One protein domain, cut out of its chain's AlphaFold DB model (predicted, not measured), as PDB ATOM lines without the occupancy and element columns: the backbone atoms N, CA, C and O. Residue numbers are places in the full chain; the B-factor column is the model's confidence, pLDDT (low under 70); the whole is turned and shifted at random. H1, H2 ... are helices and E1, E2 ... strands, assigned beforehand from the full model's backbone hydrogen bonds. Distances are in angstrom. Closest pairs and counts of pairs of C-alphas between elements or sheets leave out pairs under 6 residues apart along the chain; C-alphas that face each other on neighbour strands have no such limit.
ATOM      1  N   ASP A 117     156.826 134.897 141.814       76.88
ATOM      2  CA  ASP A 117     157.228 136.204 141.296       76.88
ATOM      3  C   ASP A 117     157.474 136.150 139.780       76.88
ATOM      4  O   ASP A 117     157.083 137.068 139.056       76.88
ATOM      5  N   LEU A 118     158.022 135.035 139.276       74.81
ATOM      6  CA  LEU A 118     158.237 134.822 137.837       74.81
ATOM      7  C   LEU A 118     156.925 134.815 137.049       74.81
ATOM      8  O   LEU A 118     156.886 135.258 135.903       74.81
ATOM      9  N   THR A 119     155.841 134.322 137.650       69.88
ATOM     10  CA  THR A 119     154.525 134.229 136.998       69.88
ATOM     11  C   THR A 119     153.633 135.454 137.219       69.88
ATOM     12  O   THR A 119     152.673 135.640 136.470       69.88
ATOM     13  N   ALA A 120     153.968 136.331 138.171       63.78
ATOM     14  CA  ALA A 120     153.205 137.544 138.477       63.78
ATOM     15  C   ALA A 120     153.441 138.706 137.486       63.78
ATOM     16  O   ALA A 120     152.559 139.542 137.298       63.78
ATOM     17  N   GLY A 121     154.619 138.773 136.850       57.38
ATOM     18  CA  GLY A 121     155.075 139.923 136.049       57.38
ATOM     19  C   GLY A 121     154.559 140.015 134.606       57.38
ATOM     20  O   GLY A 121     154.915 140.948 133.890       57.38
ATOM     21  N   GLY A 122     153.733 139.066 134.166       65.19
ATOM     22  CA  GLY A 122     153.226 139.000 132.798       65.19
ATOM     23  C   GLY A 122     153.235 137.567 132.304       65.19
ATOM     24  O   GLY A 122     154.283 136.945 132.152       65.19
ATOM     25  N   ALA A 123     152.050 137.026 132.067       83.81
ATOM     26  CA  ALA A 123     151.942 135.643 131.673       83.81
ATOM     27  C   ALA A 123     152.109 135.470 130.171       83.81
ATOM     28  O   ALA A 123     151.295 135.950 129.379       83.81
ATOM     29  N   LEU A 124     153.156 134.750 129.793       87.62
ATOM     30  CA  LEU A 124     153.401 134.422 128.403       87.62
ATOM     31  C   LEU A 124     152.545 133.229 127.969       87.62
ATOM     32  O   LEU A 124     152.271 132.320 128.753       87.62
ATOM     33  N   VAL A 125     152.149 133.214 126.701       88.69
ATOM     34  CA  VAL A 125     151.457 132.089 126.065       88.69
ATOM     35  C   VAL A 125     151.917 131.946 124.621       88.69
ATOM     36  O   VAL A 125     152.131 132.947 123.935       88.69
ATOM     37  N   VAL A 126     152.059 130.705 124.157       86.50
ATOM     38  CA  VAL A 126     152.345 130.412 122.747       86.50
ATOM     39  C   VAL A 126     151.029 130.133 122.025       86.50
ATOM     40  O   VAL A 126     150.330 129.171 122.338       86.50
ATOM     41  N   LEU A 127     150.665 130.995 121.075       87.25
ATOM     42  CA  LEU A 127     149.458 130.883 120.245       87.25
ATOM     43  C   LEU A 127     149.760 131.379 118.836       87.25
ATOM     44  O   LEU A 127     150.572 132.281 118.659       87.25
ATOM     45  N   ARG A 128     149.069 130.839 117.823       87.00
ATOM     46  CA  ARG A 128     149.217 131.265 116.413       87.00
ATOM     47  C   ARG A 128     150.669 131.311 115.936       87.00
ATOM     48  O   ARG A 128     151.029 132.162 115.131       87.00
ATOM     49  N   ARG A 129     151.487 130.399 116.446       78.50
ATOM     50  CA  ARG A 129     152.919 130.365 116.181       78.50
ATOM     51  C   ARG A 129     153.722 131.582 116.641       78.50
ATOM     52  O   ARG A 129     154.746 131.908 116.058       78.50
ATOM     53  N   GLY A 130     153.252 132.253 117.688       79.44
ATOM     54  CA  GLY A 130     153.938 133.385 118.296       79.44
ATOM     55  C   GLY A 130     153.884 133.346 119.817       79.44
ATOM     56  O   GLY A 130     153.004 132.718 120.414       79.44
ATOM     57  N   LEU A 131     154.834 134.046 120.429       83.69
ATOM     58  CA  LEU A 131     154.856 134.335 121.854       83.69
ATOM     59  C   LEU A 131     154.068 135.613 122.131       83.69
ATOM     60  O   LEU A 131     154.336 136.658 121.542       83.69
ATOM     61  N   TRP A 132     153.134 135.540 123.070       87.69
ATOM     62  CA  TRP A 132     152.288 136.668 123.437       87.69
ATOM     63  C   TRP A 132     152.339 136.919 124.935       87.69
ATOM     64  O   TRP A 132     152.359 135.966 125.714       87.69
ATOM     65  N   ILE A 133     152.263 138.186 125.342       88.12
ATOM     66  CA  ILE A 133     151.876 138.534 126.714       88.12
ATOM     67  C   ILE A 133     150.351 138.521 126.783       88.12
ATOM     68  O   ILE A 133     149.677 139.189 125.995       88.12
ATOM     69  N   ALA A 134     149.799 137.759 127.722       90.50
ATOM     70  CA  ALA A 134     148.374 137.761 128.008       90.50
ATOM     71  C   ALA A 134     148.021 138.935 128.934       90.50
ATOM     72  O   ALA A 134     148.247 138.886 130.143       90.50
ATOM     73  N   GLU A 135     147.425 139.982 128.368       90.00
ATOM     74  CA  GLU A 135     146.943 141.155 129.102       90.00
ATOM     75  C   GLU A 135     145.420 141.133 129.276       90.00
ATOM     76  O   GLU A 135     144.714 140.291 128.716       90.00
ATOM     77  N   GLU A 136     144.869 142.080 130.037       89.12
ATOM     78  CA  GLU A 136     143.414 142.192 130.204       89.12
ATOM     79  C   GLU A 136     142.685 142.519 128.897       89.12
ATOM     80  O   GLU A 136     141.542 142.107 128.713       89.12
ATOM     81  N   SER A 137     143.347 143.241 127.992       89.50
ATOM     82  CA  SER A 137     142.788 143.720 126.724       89.50
ATOM     83  C   SER A 137     142.900 142.702 125.579       89.50
ATOM     84  O   SER A 137     142.201 142.833 124.568       89.50
ATOM     85  N   GLY A 138     143.757 141.687 125.714       91.94
ATOM     86  CA  GLY A 138     144.043 140.727 124.653       91.94
ATOM     87  C   GLY A 138     145.442 140.127 124.740       91.94
ATOM     88  O   GLY A 138     146.030 140.036 125.818       91.94
ATOM     89  N   LEU A 139     145.954 139.697 123.590       91.94
ATOM     90  CA  LEU A 139     147.330 139.245 123.426       91.94
ATOM     91  C   LEU A 139     148.173 140.403 122.900       91.94
ATOM     92  O   LEU A 139     147.831 141.005 121.880       91.94
ATOM     93  N   PHE A 140     149.282 140.694 123.567       87.69
ATOM     94  CA  PHE A 140     150.210 141.731 123.140       87.69
ATOM     95  C   PHE A 140     151.430 141.077 122.466       87.69
ATOM     96  O   PHE A 140     152.072 140.198 123.045       87.69
ATOM     97  N   GLY A 141     151.663 141.467 121.206       82.06
ATOM     98  CA  GLY A 141     152.730 141.177 120.222       82.06
ATOM     99  C   GLY A 141     153.744 142.344 120.180       82.06
ATOM    100  O   GLY A 141     153.430 143.411 120.703       82.06
ATOM    101  N   ASP A 142     154.980 142.144 119.709       74.19
ATOM    102  CA  ASP A 142     156.022 143.191 119.826       74.19
ATOM    103  C   ASP A 142     155.623 144.414 118.993       74.19
ATOM    104  O   ASP A 142     155.734 145.555 119.435       74.19
ATOM    105  N   ASP A 143     155.049 144.144 117.827       75.00
ATOM    106  CA  ASP A 143     154.512 145.085 116.850       75.00
ATOM    107  C   ASP A 143     152.992 144.933 116.638       75.00
ATOM    108  O   ASP A 143     152.397 145.633 115.817       75.00
ATOM    109  N   ALA A 144     152.348 144.026 117.375       83.19
ATOM    110  CA  ALA A 144     150.967 143.623 117.143       83.19
ATOM    111  C   ALA A 144     150.148 143.544 118.433       83.19
ATOM    112  O   ALA A 144     150.654 143.309 119.523       83.19
ATOM    113  N   HIS A 145     148.834 143.675 118.313       91.25
ATOM    114  CA  HIS A 145     147.890 143.395 119.392       91.25
ATOM    115  C   HIS A 145     146.727 142.602 118.814       91.25
ATOM    116  O   HIS A 145     146.231 142.925 117.735       91.25
ATOM    117  N   VAL A 146     146.306 141.557 119.522       94.12
ATOM    118  CA  VAL A 146     145.108 140.786 119.182       94.12
ATOM    119  C   VAL A 146     144.073 141.024 120.278       94.12
ATOM    120  O   VAL A 146     144.231 140.499 121.387       94.12
ATOM    121  N   PRO A 147     143.004 141.787 119.993       96.00
ATOM    122  CA  PRO A 147     141.914 142.005 120.929       96.00
ATOM    123  C   PRO A 147     141.272 140.696 121.388       96.00
ATOM    124  O   PRO A 147     141.144 139.738 120.624       96.00
ATOM    125  N   LEU A 148     140.754 140.679 122.619       95.00
ATOM    126  CA  LEU A 148     140.012 139.525 123.141       95.00
ATOM    127  C   LEU A 148     138.853 139.081 122.239       95.00
ATOM    128  O   LEU A 148     138.521 137.897 122.225       95.00
ATOM    129  N   ALA A 149     138.197 139.999 121.529       96.62
ATOM    130  CA  ALA A 149     137.085 139.670 120.636       96.62
ATOM    131  C   ALA A 149     137.513 138.750 119.477       96.62
ATOM    132  O   ALA A 149     136.726 137.905 119.059       96.62
ATOM    133  N   ASP A 150     138.775 138.844 119.060       97.25
ATOM    134  CA  ASP A 150     139.321 138.143 117.896       97.25
ATOM    135  C   ASP A 150     139.967 136.798 118.258       97.25
ATOM    136  O   ASP A 150     140.508 136.100 117.395       97.25
ATOM    137  N   LEU A 151     139.931 136.417 119.539       96.25
ATOM    138  CA  LEU A 151     140.372 135.104 119.999       96.25
ATOM    139  C   LEU A 151     139.280 134.058 119.778       96.25
ATOM    140  O   LEU A 151     138.132 134.218 120.217       96.25
ATOM    141  N   THR A 152     139.668 132.934 119.180       96.56
ATOM    142  CA  THR A 152     138.826 131.735 119.132       96.56
ATOM    143  C   THR A 152     138.495 131.254 120.555       96.56
ATOM    144  O   THR A 152     139.207 131.584 121.511       96.56
ATOM    145  N   PRO A 153     137.441 130.440 120.750       96.19
ATOM    146  CA  PRO A 153     137.118 129.906 122.074       96.19
ATOM    147  C   PRO A 153     138.284 129.163 122.747       96.19
ATOM    148  O   PRO A 153     138.496 129.327 123.947       96.19
ATOM    149  N   GLY A 154     139.072 128.401 121.978       95.56
ATOM    150  CA  GLY A 154     140.259 127.703 122.485       95.56
ATOM    151  C   GLY A 154     141.382 128.659 122.899       95.56
ATOM    152  O   GLY A 154     141.919 128.542 123.997       95.56
ATOM    153  N   GLU A 155     141.682 129.661 122.071       95.81
ATOM    154  CA  GLU A 155     142.684 130.692 122.388       95.81
ATOM    155  C   GLU A 155     142.292 131.516 123.615       95.81
ATOM    156  O   GLU A 155     143.143 131.847 124.435       95.81
ATOM    157  N   ARG A 156     141.001 131.810 123.785       95.38
ATOM    158  CA  ARG A 156     140.489 132.525 124.960       95.38
ATOM    159  C   ARG A 156     140.690 131.723 126.244       95.38
ATOM    160  O   ARG A 156     141.023 132.302 127.274       95.38
ATOM    161  N   ALA A 157     140.509 130.403 126.192       93.81
ATOM    162  CA  ALA A 157     140.784 129.533 127.332       93.81
ATOM    163  C   ALA A 157     142.284 129.510 127.671       93.81
ATOM    164  O   ALA A 157     142.644 129.646 128.843       93.81
ATOM    165  N   ALA A 158     143.149 129.415 126.656       92.31
ATOM    166  CA  ALA A 158     144.599 129.474 126.828       92.31
ATOM    167  C   ALA A 158     145.062 130.832 127.383       92.31
ATOM    168  O   ALA A 158     145.822 130.861 128.343       92.31
ATOM    169  N   HIS A 159     144.540 131.947 126.862       92.94
ATOM    170  CA  HIS A 159     144.775 133.305 127.375       92.94
ATOM    171  C   HIS A 159     144.343 133.452 128.839       92.94
ATOM    172  O   HIS A 159     145.108 133.939 129.670       92.94
ATOM    173  N   ALA A 160     143.141 132.987 129.184       91.69
ATOM    174  CA  ALA A 160     142.651 133.054 130.556       91.69
ATOM    175  C   ALA A 160     143.498 132.200 131.510       91.69
ATOM    176  O   ALA A 160     143.673 132.576 132.669       91.69
ATOM    177  N   SER A 161     143.998 131.051 131.042       90.19
ATOM    178  CA  SER A 161     144.947 130.227 131.792       90.19
ATOM    179  C   SER A 161     146.278 130.941 131.971       90.19
ATOM    180  O   SER A 161     146.744 131.044 133.102       90.19
ATOM    181  N   ALA A 162     146.806 131.514 130.885       89.75
ATOM    182  CA  ALA A 162     148.021 132.310 130.880       89.75
ATOM    183  C   ALA A 162     147.948 133.377 131.974       89.75
ATOM    184  O   ALA A 162     148.729 133.345 132.910       89.75
ATOM    185  N   ARG A 163     146.914 134.224 131.984       88.44
ATOM    186  CA  ARG A 163     146.731 135.271 133.010       88.44
ATOM    187  C   ARG A 163     146.837 134.811 134.474       88.44
ATOM    188  O   ARG A 163     147.036 135.660 135.337       88.44
ATOM    189  N   ARG A 164     146.645 133.520 134.764       83.50
ATOM    190  CA  ARG A 164     146.858 132.936 136.096       83.50
ATOM    191  C   ARG A 164     148.245 132.314 136.249       83.50
ATOM    192  O   ARG A 164     148.819 132.411 137.325       83.50
ATOM    193  N   HIS A 165     148.751 131.671 135.200       82.25
ATOM    194  CA  HIS A 165     150.030 130.963 135.176       82.25
ATOM    195  C   HIS A 165     150.649 131.054 133.785       82.25
ATOM    196  O   HIS A 165     149.959 130.819 132.802       82.25
ATOM    197  N   CYS A 166     151.955 131.290 133.678       85.75
ATOM    198  CA  CYS A 166     152.630 131.287 132.382       85.75
ATOM    199  C   CYS A 166     152.431 129.942 131.636       85.75
ATOM    200  O   CYS A 166     152.476 128.864 132.230       85.75
ATOM    201  N   GLN A 167     152.169 130.011 130.330       85.19
ATOM    202  CA  GLN A 167     151.912 128.879 129.427       85.19
ATOM    203  C   GLN A 167     152.887 128.885 128.235       85.19
ATOM    204  O   GLN A 167     152.554 128.417 127.147       85.19
ATOM    205  N   CYS A 168     154.081 129.465 128.400       83.38
ATOM    206  CA  CYS A 168     155.159 129.295 127.426       83.38
ATOM    207  C   CYS A 168     155.807 127.910 127.565       83.38
ATOM    208  O   CYS A 168     155.709 127.305 128.633       83.38
ATOM    209  N   THR A 169     156.491 127.441 126.515       76.75
ATOM    210  CA  THR A 169     157.090 126.095 126.451       76.75
ATOM    211  C   THR A 169     157.922 125.763 127.692       76.75
ATOM    212  O   THR A 169     157.654 124.782 128.367       76.75
ATOM    213  N   LEU A 170     158.810 126.663 128.126       76.88
ATOM    214  CA  LEU A 170     159.594 126.426 129.343       76.88
ATOM    215  C   LEU A 170     158.722 126.248 130.587       76.88
ATOM    216  O   LEU A 170     158.894 125.289 131.328       76.88
ATOM    217  N   CYS A 171     157.761 127.145 130.819       81.31
ATOM    218  CA  CYS A 171     156.906 127.073 132.005       81.31
ATOM    219  C   CYS A 171     156.043 125.810 132.036       81.31
ATOM    220  O   CYS A 171     155.761 125.297 133.119       81.31
ATOM    221  N   VAL A 172     155.618 125.315 130.868       79.88
ATOM    222  CA  VAL A 172     154.820 124.086 130.766       79.88
ATOM    223  C   VAL A 172     155.647 122.812 130.860       79.88
ATOM    224  O   VAL A 172     155.028 121.763 131.055       79.88
ATOM    225  N   ASP A 173     156.979 122.902 130.851       77.06
ATOM    226  CA  ASP A 173     157.911 121.772 130.986       77.06
ATOM    227  C   ASP A 173     158.713 121.774 132.307       77.06
ATOM    228  O   ASP A 173     159.343 120.780 132.660       77.06
ATOM    229  N   LEU A 174     158.608 122.827 133.128       74.56
ATOM    230  CA  LEU A 174     159.232 122.880 134.461       74.56
ATOM    231  C   LEU A 174     158.755 121.764 135.413       74.56
ATOM    232  O   LEU A 174     157.574 121.429 135.409       74.56
ATOM    233  N   PRO A 175     159.594 121.227 136.309       73.56
ATOM    234  CA  PRO A 175     159.133 120.260 137.308       73.56
ATOM    235  C   PRO A 175     157.976 120.805 138.180       73.56
ATOM    236  O   PRO A 175     157.986 121.997 138.501       73.56
ATOM    237  N   PRO A 176     156.976 119.990 138.577       72.06
ATOM    238  CA  PRO A 176     155.825 120.449 139.362       72.06
ATOM    239  C   PRO A 176     156.182 121.109 140.696       72.06
ATOM    240  O   PRO A 176     155.481 122.008 141.127       72.06
ATOM    241  N   GLU A 177     157.263 120.687 141.345       72.44
ATOM    242  CA  GLU A 177     157.761 121.260 142.600       72.44
ATOM    243  C   GLU A 177     158.306 122.688 142.454       72.44
ATOM    244  O   GLU A 177     158.487 123.384 143.453       72.44
ATOM    245  N   VAL A 178     158.571 123.110 141.216       70.81
ATOM    246  CA  VAL A 178     158.965 124.475 140.869       70.81
ATOM    247  C   VAL A 178     157.737 125.319 140.500       70.81
ATOM    248  O   VAL A 178     157.861 126.534 140.514       70.81
ATOM    249  N   ARG A 179     156.569 124.719 140.205       62.84
ATOM    250  CA  ARG A 179     155.338 125.408 139.760       62.84
ATOM    251  C   ARG A 179     154.356 125.704 140.894       62.84
ATOM    252  O   ARG A 179     153.664 126.743 140.795       62.84
TER     253      ARG A 179
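What this domain is: This is residues 117 to 179 of the 179 residues of an uncharacterized protein of Actinocorallia herbida (UniProt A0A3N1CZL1). A small twisted sheet of four strands, E1 to E4, has one helix, H2, packed slantwise over one of its faces. The short helices H1 and H3 lie toward the E1 end of the domain, away from E4, and residues 173 to 178 stick out there as a free tail. The printed part has 63 residues, with three named helices and four named strands in the order H1 E1 E2 E3 E4 H2 H3; the sheet's order is E1 - E2 - E3 - E4, all antiparallel, and the class is mixed, helices and strands. The whole is compact, with a radius of gyration of the C-alphas of 11.4 A, yet elongated in outline, spanning 35 by 21 by 20 A.

Where its parts are: H1 is residues 117 to 120, beginning at C-alpha 117 (157.228, 136.204, 141.296). E1, residues 123 to 127, is 12.6 A long, and E2, residues 130 to 134, is 12.0 A. E3 is residues 138 to 140 and E4 residues 145 to 147. H2, residues 153 to 162, is 14.2 A long and begins at C-alpha 153 (137.118, 129.906, 122.074). H3 is residues 169 to 173, ending at C-alpha 173 (157.911, 121.772, 130.986).

How they stand to each other: The strands form a meander, each the antiparallel neighbour of the one before, and each successive pair is a hairpin. Between E1 and E2, N 125 and O 132 are 2.9 A apart, within hydrogen-bond range. Between E2 and E3, N 140 and O 133 are 2.9 A apart, and between E3 and E4, N 139 and O 146 are 2.9 A apart. From edge to edge the strands' lines turn by 93 degrees. With H2 on one face, sheet and helix make two layers. H2 has a height over the sheet of 8.6 A and lies over E2, slantwise to the strands at 54 degrees on the local plane. The closest C-alphas of H2 and E1 are those of Ala 162 and Ala 123, 5.2 A apart. H3 only grazes the sheet, with its residues 169 to 172. H1 is not on the sheet, and it is apart from H2 and H3. In H2 and H3 every O i to N i+4 pair is within hydrogen-bond range; H1 is too short for such a pair.

The domain as a whole: The two C-alphas farthest apart are those of Ala 149 and Glu 177, at 35.3 A. The printed part has no cut and ends at Arg 179, the chain's last residue. No link is long. The mean pLDDT of the printed part is 84.4; residues 119 to 122 and residue 179 are under 70.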